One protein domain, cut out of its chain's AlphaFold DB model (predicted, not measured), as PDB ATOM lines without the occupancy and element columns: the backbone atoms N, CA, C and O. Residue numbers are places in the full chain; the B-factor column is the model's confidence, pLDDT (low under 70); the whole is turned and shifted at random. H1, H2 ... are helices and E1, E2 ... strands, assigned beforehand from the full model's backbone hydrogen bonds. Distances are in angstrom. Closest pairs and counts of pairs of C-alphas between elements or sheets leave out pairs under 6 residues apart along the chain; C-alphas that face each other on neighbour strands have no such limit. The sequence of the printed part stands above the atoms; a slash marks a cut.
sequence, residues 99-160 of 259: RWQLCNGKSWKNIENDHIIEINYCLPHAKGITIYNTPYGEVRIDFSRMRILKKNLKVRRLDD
ATOM      1  N   ARG A  99      -1.388 -39.279  26.913       94.88
ATOM      2  CA  ARG A  99      -1.007 -37.900  26.589       94.88
ATOM      3  C   ARG A  99       0.488 -37.677  26.766       94.88
ATOM      4  O   ARG A  99       1.032 -38.033  27.810       94.88
ATOM      5  N   TRP A 100       1.141 -37.046  25.794       95.38
ATOM      6  CA  TRP A 100       2.555 -36.676  25.912       95.38
ATOM      7  C   TRP A 100       2.734 -35.197  26.227       95.38
ATOM      8  O   TRP A 100       2.016 -34.340  25.710       95.38
ATOM      9  N   GLN A 101       3.700 -34.898  27.094       95.69
ATOM     10  CA  GLN A 101       3.996 -33.535  27.522       95.69
ATOM     11  C   GLN A 101       5.498 -33.264  27.586       95.69
ATOM     12  O   GLN A 101       6.280 -34.152  27.941       95.69
ATOM     13  N   LEU A 102       5.879 -32.015  27.317       95.25
ATOM     14  CA  LEU A 102       7.219 -31.471  27.539       95.25
ATOM     15  C   LEU A 102       7.205 -30.460  28.681       95.25
ATOM     16  O   LEU A 102       6.225 -29.746  28.865       95.25
ATOM     17  N   CYS A 103       8.305 -30.360  29.419       93.25
ATOM     18  CA  CYS A 103       8.493 -29.338  30.440       93.25
ATOM     19  C   CYS A 103       9.863 -28.679  30.303       93.25
ATOM     20  O   CYS A 103      10.886 -29.356  30.234       93.25
ATOM     21  N   ASN A 104       9.869 -27.348  30.286       91.12
ATOM     22  CA  ASN A 104      11.063 -26.503  30.210       91.12
ATOM     23  C   ASN A 104      11.578 -26.064  31.594       91.12
ATOM     24  O   ASN A 104      12.247 -25.044  31.714       91.12
ATOM     25  N   GLY A 105      11.199 -26.790  32.647       88.56
ATOM     26  CA  GLY A 105      11.481 -26.443  34.039       88.56
ATOM     27  C   GLY A 105      10.385 -25.620  34.717       88.56
ATOM     28  O   GLY A 105      10.302 -25.670  35.939       88.56
ATOM     29  N   LYS A 106       9.515 -24.934  33.959       88.88
ATOM     30  CA  LYS A 106       8.414 -24.129  34.517       88.88
ATOM     31  C   LYS A 106       7.091 -24.888  34.530       88.88
ATOM     32  O   LYS A 106       6.504 -25.099  35.581       88.88
ATOM     33  N   SER A 107       6.624 -25.321  33.359       89.69
ATOM     34  CA  SER A 107       5.317 -25.969  33.224       89.69
ATOM     35  C   SER A 107       5.332 -27.113  32.218       89.69
ATOM     36  O   SER A 107       6.140 -27.149  31.288       89.69
ATOM     37  N   TRP A 108       4.425 -28.068  32.424       94.06
ATOM     38  CA  TRP A 108       4.181 -29.158  31.488       94.06
ATOM     39  C   TRP A 108       3.196 -28.711  30.410       94.06
ATOM     40  O   TRP A 108       2.067 -28.341  30.719       94.06
ATOM     41  N   LYS A 109       3.609 -28.785  29.145       91.31
ATOM     42  CA  LYS A 109       2.796 -28.454  27.971       91.31
ATOM     43  C   LYS A 109       2.519 -29.704  27.148       91.31
ATOM     44  O   LYS A 109       3.416 -30.528  26.973       91.31
ATOM     45  N   ASN A 110       1.291 -29.837  26.650       91.69
ATOM     46  CA  ASN A 110       0.906 -30.932  25.758       91.69
ATOM     47  C   ASN A 110       1.679 -30.842  24.443       91.69
ATOM     48  O   ASN A 110       1.939 -29.745  23.954       91.69
ATOM     49  N   ILE A 111       2.043 -31.997  23.894       91.31
ATOM     50  CA  ILE A 111       2.610 -32.081  22.551       91.31
ATOM     51  C   ILE A 111       1.453 -32.282  21.571       91.31
ATOM     52  O   ILE A 111       0.627 -33.177  21.757       91.31
ATOM     53  N   GLU A 112       1.380 -31.446  20.541       85.56
ATOM     54  CA  GLU A 112       0.432 -31.634  19.444       85.56
ATOM     55  C   GLU A 112       0.765 -32.901  18.654       85.56
ATOM     56  O   GLU A 112       1.926 -33.300  18.556       85.56
ATOM     57  N   ASN A 113      -0.254 -33.559  18.098       85.19
ATOM     58  CA  ASN A 113      -0.089 -34.811  17.353       85.19
ATOM     59  C   ASN A 113       0.678 -35.906  18.131       85.19
ATOM     60  O   ASN A 113       1.368 -36.743  17.548       85.19
ATOM     61  N   ASP A 114       0.513 -35.951  19.459       93.00
ATOM     62  CA  ASP A 114       1.171 -36.926  20.342       93.00
ATOM     63  C   ASP A 114       0.852 -38.399  20.031       93.00
ATOM     64  O   ASP A 114       1.560 -39.294  20.491       93.00
ATOM     65  N   HIS A 115      -0.168 -38.666  19.212       90.31
ATOM     66  CA  HIS A 115      -0.459 -39.994  18.682       90.31
ATOM     67  C   HIS A 115       0.686 -40.548  17.820       90.31
ATOM     68  O   HIS A 115       0.931 -41.749  17.868       90.31
ATOM     69  N   ILE A 116       1.438 -39.699  17.108       91.50
ATOM     70  CA  ILE A 116       2.619 -40.114  16.330       91.50
ATOM     71  C   ILE A 116       3.719 -40.614  17.273       91.50
ATOM     72  O   ILE A 116       4.343 -41.652  17.032       91.50
ATOM     73  N   ILE A 117       3.926 -39.901  18.387       96.00
ATOM     74  CA  ILE A 117       4.885 -40.282  19.429       96.00
ATOM     75  C   ILE A 117       4.456 -41.601  20.063       96.00
ATOM     76  O   ILE A 117       5.290 -42.489  20.224       96.00
ATOM     77  N   GLU A 118       3.169 -41.750  20.388       96.31
ATOM     78  CA  GLU A 118       2.642 -42.977  20.980       96.31
ATOM     79  C   GLU A 118       2.811 -44.184  20.055       96.31
ATOM     80  O   GLU A 118       3.348 -45.199  20.494       96.31
ATOM     81  N   ILE A 119       2.411 -44.078  18.782       94.50
ATOM     82  CA  ILE A 119       2.559 -45.164  17.800       94.50
ATOM     83  C   ILE A 119       4.021 -45.607  17.743       94.50
ATOM     84  O   ILE A 119       4.311 -46.799  17.825       94.50
ATOM     85  N   ASN A 120       4.954 -44.654  17.676       97.19
ATOM     86  CA  ASN A 120       6.378 -44.965  17.641       97.19
ATOM     87  C   ASN A 120       6.863 -45.570  18.972       97.19
ATOM     88  O   ASN A 120       7.631 -46.531  18.973       97.19
ATOM     89  N   TYR A 121       6.383 -45.065  20.111       97.31
ATOM     90  CA  TYR A 121       6.715 -45.585  21.437       97.31
ATOM     91  C   TYR A 121       6.249 -47.030  21.630       97.31
ATOM     92  O   TYR A 121       6.975 -47.819  22.232       97.31
ATOM     93  N   CYS A 122       5.094 -47.411  21.086       96.31
ATOM     94  CA  CYS A 122       4.580 -48.782  21.125       96.31
ATOM     95  C   CYS A 122       5.479 -49.791  20.388       96.31
ATOM     96  O   CYS A 122       5.429 -50.988  20.680       96.31
ATOM     97  N   LEU A 123       6.344 -49.339  19.474       96.12
ATOM     98  CA  LEU A 123       7.197 -50.222  18.684       96.12
ATOM     99  C   LEU A 123       8.444 -50.671  19.468       96.12
ATOM    100  O   LEU A 123       9.191 -49.855  20.026       96.12
ATOM    101  N   PRO A 124       8.755 -51.982  19.484       96.00
ATOM    102  CA  PRO A 124       9.917 -52.483  20.202       96.00
ATOM    103  C   PRO A 124      11.233 -52.157  19.493       96.00
ATOM    104  O   PRO A 124      12.260 -52.153  20.148       96.00
ATOM    105  N   HIS A 125      11.268 -51.832  18.200       94.75
ATOM    106  CA  HIS A 125      12.516 -51.442  17.525       94.75
ATOM    107  C   HIS A 125      12.830 -49.944  17.677       94.75
ATOM    108  O   HIS A 125      14.003 -49.567  17.750       94.75
ATOM    109  N   ALA A 126      11.809 -49.101  17.849       95.06
ATOM    110  CA  ALA A 126      11.961 -47.664  18.030       95.06
ATOM    111  C   ALA A 126      12.721 -47.329  19.323       95.06
ATOM    112  O   ALA A 126      12.290 -47.658  20.432       95.06
ATOM    113  N   LYS A 127      13.885 -46.681  19.198       94.44
ATOM    114  CA  LYS A 127      14.692 -46.208  20.343       94.44
ATOM    115  C   LYS A 127      14.283 -44.808  20.809       94.44
ATOM    116  O   LYS A 127      14.597 -44.431  21.935       94.44
ATOM    117  N   GLY A 128      13.598 -44.059  19.957       95.88
ATOM    118  CA  GLY A 128      13.248 -42.665  20.162       95.88
ATOM    119  C   GLY A 128      12.640 -42.071  18.900       95.88
ATOM    120  O   GLY A 128      12.607 -42.738  17.868       95.88
ATOM    121  N   ILE A 129      12.222 -40.815  18.990       96.38
ATOM    122  CA  ILE A 129      11.663 -40.046  17.879       96.38
ATOM    123  C   ILE A 129      12.199 -38.616  17.933       96.38
ATOM    124  O   ILE A 129      12.442 -38.080  19.019       96.38
ATOM    125  N   THR A 130      12.385 -38.009  16.769       94.12
ATOM    126  CA  THR A 130      12.596 -36.569  16.651       94.12
ATOM    127  C   THR A 130      11.268 -35.917  16.293       94.12
ATOM    128  O   THR A 130      10.622 -36.330  15.335       94.12
ATOM    129  N   ILE A 131      10.866 -34.915  17.069       89.75
ATOM    130  CA  ILE A 131       9.715 -34.067  16.773       89.75
ATOM    131  C   ILE A 131      10.202 -32.687  16.333       89.75
ATOM    132  O   ILE A 131      11.125 -32.112  16.921       89.75
ATOM    133  N   TYR A 132       9.571 -32.179  15.285       83.75
ATOM    134  CA  TYR A 132       9.819 -30.862  14.711       83.75
ATOM    135  C   TYR A 132       8.660 -29.924  15.065       83.75
ATOM    136  O   TYR A 132       7.667 -30.361  15.647       83.75
ATOM    137  N   ASN A 133       8.799 -28.636  14.746       77.00
ATOM    138  CA  ASN A 133       7.762 -27.619  14.966       77.00
ATOM    139  C   ASN A 133       7.322 -27.475  16.431       77.00
ATOM    140  O   ASN A 133       6.174 -27.161  16.725       77.00
ATOM    141  N   THR A 134       8.241 -27.697  17.372       82.12
ATOM    142  CA  THR A 134       7.986 -27.364  18.776       82.12
ATOM    143  C   THR A 134       8.412 -25.919  19.051       82.12
ATOM    144  O   THR A 134       9.365 -25.446  18.425       82.12
ATOM    145  N   PRO A 135       7.836 -25.241  20.063       77.06
ATOM    146  CA  PRO A 135       8.330 -23.940  20.534       77.06
ATOM    147  C   PRO A 135       9.796 -23.957  21.002       77.06
ATOM    148  O   PRO A 135      10.373 -22.915  21.292       77.06
ATOM    149  N   TYR A 136      10.392 -25.144  21.116       84.69
ATOM    150  CA  TYR A 136      11.773 -25.365  21.517       84.69
ATOM    151  C   TYR A 136      12.656 -25.816  20.342       84.69
ATOM    152  O   TYR A 136      13.768 -26.284  20.580       84.69
ATOM    153  N   GLY A 137      12.181 -25.734  19.093       86.31
ATOM    154  CA  GLY A 137      12.857 -26.250  17.897       86.31
ATOM    155  C   GLY A 137      12.805 -27.780  17.789       86.31
ATOM    156  O   GLY A 137      11.877 -28.414  18.291       86.31
ATOM    157  N   GLU A 138      13.811 -28.393  17.159       89.44
ATOM    158  CA  GLU A 138      13.924 -29.859  17.065       89.44
ATOM    159  C   GLU A 138      14.105 -30.489  18.456       89.44
ATOM    160  O   GLU A 138      15.031 -30.140  19.193       89.44
ATOM    161  N   VAL A 139      13.253 -31.443  18.831       93.00
ATOM    162  CA  VAL A 139      13.342 -32.146  20.117       93.00
ATOM    163  C   VAL A 139      13.447 -33.646  19.868       93.00
ATOM    164  O   VAL A 139      12.581 -34.246  19.240       93.00
ATOM    165  N   ARG A 140      14.494 -34.283  20.404       96.38
ATOM    166  CA  ARG A 140      14.700 -35.732  20.281       96.38
ATOM    167  C   ARG A 140      14.390 -36.450  21.589       96.38
ATOM    168  O   ARG A 140      15.089 -36.264  22.586       96.38
ATOM    169  N   ILE A 141      13.364 -37.295  21.568       97.44
ATOM    170  CA  ILE A 141      12.904 -38.105  22.699       97.44
ATOM    171  C   ILE A 141      13.622 -39.458  22.674       97.44
ATOM    172  O   ILE A 141      13.582 -40.171  21.676       97.44
ATOM    173  N   ASP A 142      14.249 -39.841  23.786       97.25
ATOM    174  CA  ASP A 142      14.781 -41.186  24.033       97.25
ATOM    175  C   ASP A 142      13.721 -42.017  24.767       97.25
ATOM    176  O   ASP A 142      13.446 -41.796  25.947       97.25
ATOM    177  N   PHE A 143      13.130 -42.993  24.074       96.44
ATOM    178  CA  PHE A 143      12.074 -43.855  24.618       96.44
ATOM    179  C   PHE A 143      12.570 -44.889  25.625       96.44
ATOM    180  O   PHE A 143      11.760 -45.526  26.298       96.44
ATOM    181  N   SER A 144      13.878 -45.136  25.686       91.25
ATOM    182  CA  SER A 144      14.441 -46.107  26.630       91.25
ATOM    183  C   SER A 144      14.608 -45.462  27.998       91.25
ATOM    184  O   SER A 144      14.294 -46.067  29.016       91.25
ATOM    185  N   ARG A 145      15.069 -44.208  28.010       91.50
ATOM    186  CA  ARG A 145      15.326 -43.444  29.236       91.50
ATOM    187  C   ARG A 145      14.223 -42.440  29.575       91.50
ATOM    188  O   ARG A 145      14.330 -41.782  30.602       91.50
ATOM    189  N   MET A 146      13.196 -42.315  28.729       94.38
ATOM    190  CA  MET A 146      12.104 -41.340  28.859       94.38
ATOM    191  C   MET A 146      12.627 -39.925  29.151       94.38
ATOM    192  O   MET A 146      12.263 -39.296  30.142       94.38
ATOM    193  N   ARG A 147      13.527 -39.435  28.290       96.06
ATOM    194  CA  ARG A 147      14.196 -38.128  28.435       96.06
ATOM    195  C   ARG A 147      14.371 -37.434  27.088       96.06
ATOM    196  O   ARG A 147      14.347 -38.093  26.048       96.06
ATOM    197  N   ILE A 148      14.638 -36.133  27.118       97.12
ATOM    198  CA  ILE A 148      15.073 -35.384  25.938       97.12
ATOM    199  C   ILE A 148      16.596 -35.454  25.803       97.12
ATOM    200  O   ILE A 148      17.329 -35.415  26.792       97.12
ATOM    201  N   LEU A 149      17.080 -35.606  24.573       94.75
ATOM    202  CA  LEU A 149      18.504 -35.572  24.253       94.75
ATOM    203  C   LEU A 149      18.946 -34.142  23.940       94.75
ATOM    204  O   LEU A 149      18.237 -33.413  23.252       94.75
ATOM    205  N   LYS A 150      20.150 -33.773  24.396       90.94
ATOM    206  CA  LYS A 150      20.852 -32.515  24.066       90.94
ATOM    207  C   LYS A 150      20.149 -31.207  24.476       90.94
ATOM    208  O   LYS A 150      20.703 -30.142  24.241       90.94
ATOM    209  N   LYS A 151      18.966 -31.259  25.094       91.75
ATOM    210  CA  LYS A 151      18.227 -30.086  25.586       91.75
ATOM    211  C   LYS A 151      17.810 -30.288  27.033       91.75
ATOM    212  O   LYS A 151      17.454 -31.400  27.423       91.75
ATOM    213  N   ASN A 152      17.806 -29.204  27.809       92.31
ATOM    214  CA  ASN A 152      17.317 -29.199  29.187       92.31
ATOM    215  C   ASN A 152      15.778 -29.142  29.220       92.31
ATOM    216  O   ASN A 152      15.171 -28.158  29.630       92.31
ATOM    217  N   LEU A 153      15.153 -30.200  28.707       94.69
ATOM    218  CA  LEU A 153      13.710 -30.396  28.695       94.69
ATOM    219  C   LEU A 153      13.386 -31.742  29.346       94.69
ATOM    220  O   LEU A 153      14.099 -32.732  29.169       94.69
ATOM    221  N   LYS A 154      12.271 -31.800  30.067       96.06
ATOM    222  CA  LYS A 154      11.689 -33.043  30.578       96.06
ATOM    223  C   LYS A 154      10.564 -33.494  29.654       96.06
ATOM    224  O   LYS A 154       9.903 -32.672  29.029       96.06
ATOM    225  N   VAL A 155      10.334 -34.799  29.588       96.69
ATOM    226  CA  VAL A 155       9.238 -35.411  28.829       96.69
ATOM    227  C   VAL A 155       8.513 -36.407  29.718       96.69
ATOM    228  O   VAL A 155       9.140 -37.070  30.543       96.69
ATOM    229  N   ARG A 156       7.193 -36.518  29.564       96.12
ATOM    230  CA  ARG A 156       6.413 -37.577  30.206       96.12
ATOM    231  C   ARG A 156       5.287 -38.055  29.310       96.12
ATOM    232  O   ARG A 156       4.754 -37.293  28.506       96.12
ATOM    233  N   ARG A 157       4.919 -39.315  29.522       95.69
ATOM    234  CA  ARG A 157       3.708 -39.940  29.002       95.69
ATOM    235  C   ARG A 157       2.751 -40.144  30.169       95.69
ATOM    236  O   ARG A 157       3.122 -40.766  31.163       95.69
ATOM    237  N   LEU A 158       1.546 -39.621  30.036       93.69
ATOM    238  CA  LEU A 158       0.429 -39.833  30.943       93.69
ATOM    239  C   LEU A 158      -0.418 -40.978  30.397       93.69
ATOM    240  O   LEU A 158      -0.547 -41.118  29.181       93.69
ATOM    241  N   ASP A 159      -0.964 -41.787  31.292       89.12
ATOM    242  CA  ASP A 159      -1.767 -42.965  30.978       89.12
ATOM    243  C   ASP A 159      -3.087 -42.906  31.738       89.12
ATOM    244  O   ASP A 159      -3.130 -42.352  32.834       89.12
ATOM    245  N   ASP A 160      -4.139 -43.500  31.185       86.88
ATOM    246  CA  ASP A 160      -5.438 -43.623  31.857       86.88
ATOM    247  C   ASP A 160      -5.517 -44.807  32.847       86.88
ATOM    248  O   ASP A 160      -6.596 -45.128  33.332       86.88
TER     249      ASP A 160
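This is residues 99 to 160 of the 259 residues of an uncharacterized protein of Takifugu rubripes (UniProt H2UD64). Two small three-stranded antiparallel sheets come near each other along E5 and E6 and part on the other side, where the single short helix H1 sits between E1 and E3. The 62 printed residues hold E1, E2, H1, E3, E4, E5 and E6 in that order; the sheets run E2 - E1 - E6 and E3 - E4 - E5. The class is mixed, helices and strands. The whole is compact, with a radius of gyration of the C-alphas of 10.8 A and spans of 31 by 27 by 21 A.

E1, residues 99 to 103, begins at C-alpha 99 (-1.007, -37.900, 26.589) and is 13.4 A long. E2 is residues 108 to 110, 6.8 A. H1, residues 114 to 122, is 12.4 A long. E3 is residues 128 to 134, 16.2 A, and E4 residues 137 to 142, 16.3 A. E5 is residues 147 to 149, 6.5 A. E6, residues 154 to 159, is 16.7 A long and ends at C-alpha 159 (-1.767, -42.965, 30.978).

The inner strand E1 forms a hairpin with E2, with N 102 and O 109 2.9 A apart, and is antiparallel to E6, with N 101 and O 156 3.0 A apart. E3, E4 and E5 form a meander, each strand the antiparallel neighbour of the one before: N 131 and O 139 are 2.8 A apart, N 149 and O 140 2.9 A. H1 only grazes the sheet E2 E1 E6; its closest C-alphas to E1 are those of Asp 114 and Trp 100, 5.7 A apart. On the other sheet it lies over E3 at a height over the sheet of 9.2 A, at 0 degrees on the local plane, along the strands; that plane rests on just 6 C-alphas. In H1 every O i to N i+4 pair is within hydrogen-bond range. The closest C-alphas of E5 and E6, Arg 147 and Val 155, are 5.7 A apart, while E1 and E3 are apart.

The C-alphas farthest apart, of Lys 106 and His 125, are 32.4 A apart. The printed part has no cut, and its links between named elements are tight. Mean pLDDT of the printed part is 92.4; no printed residue is under 70.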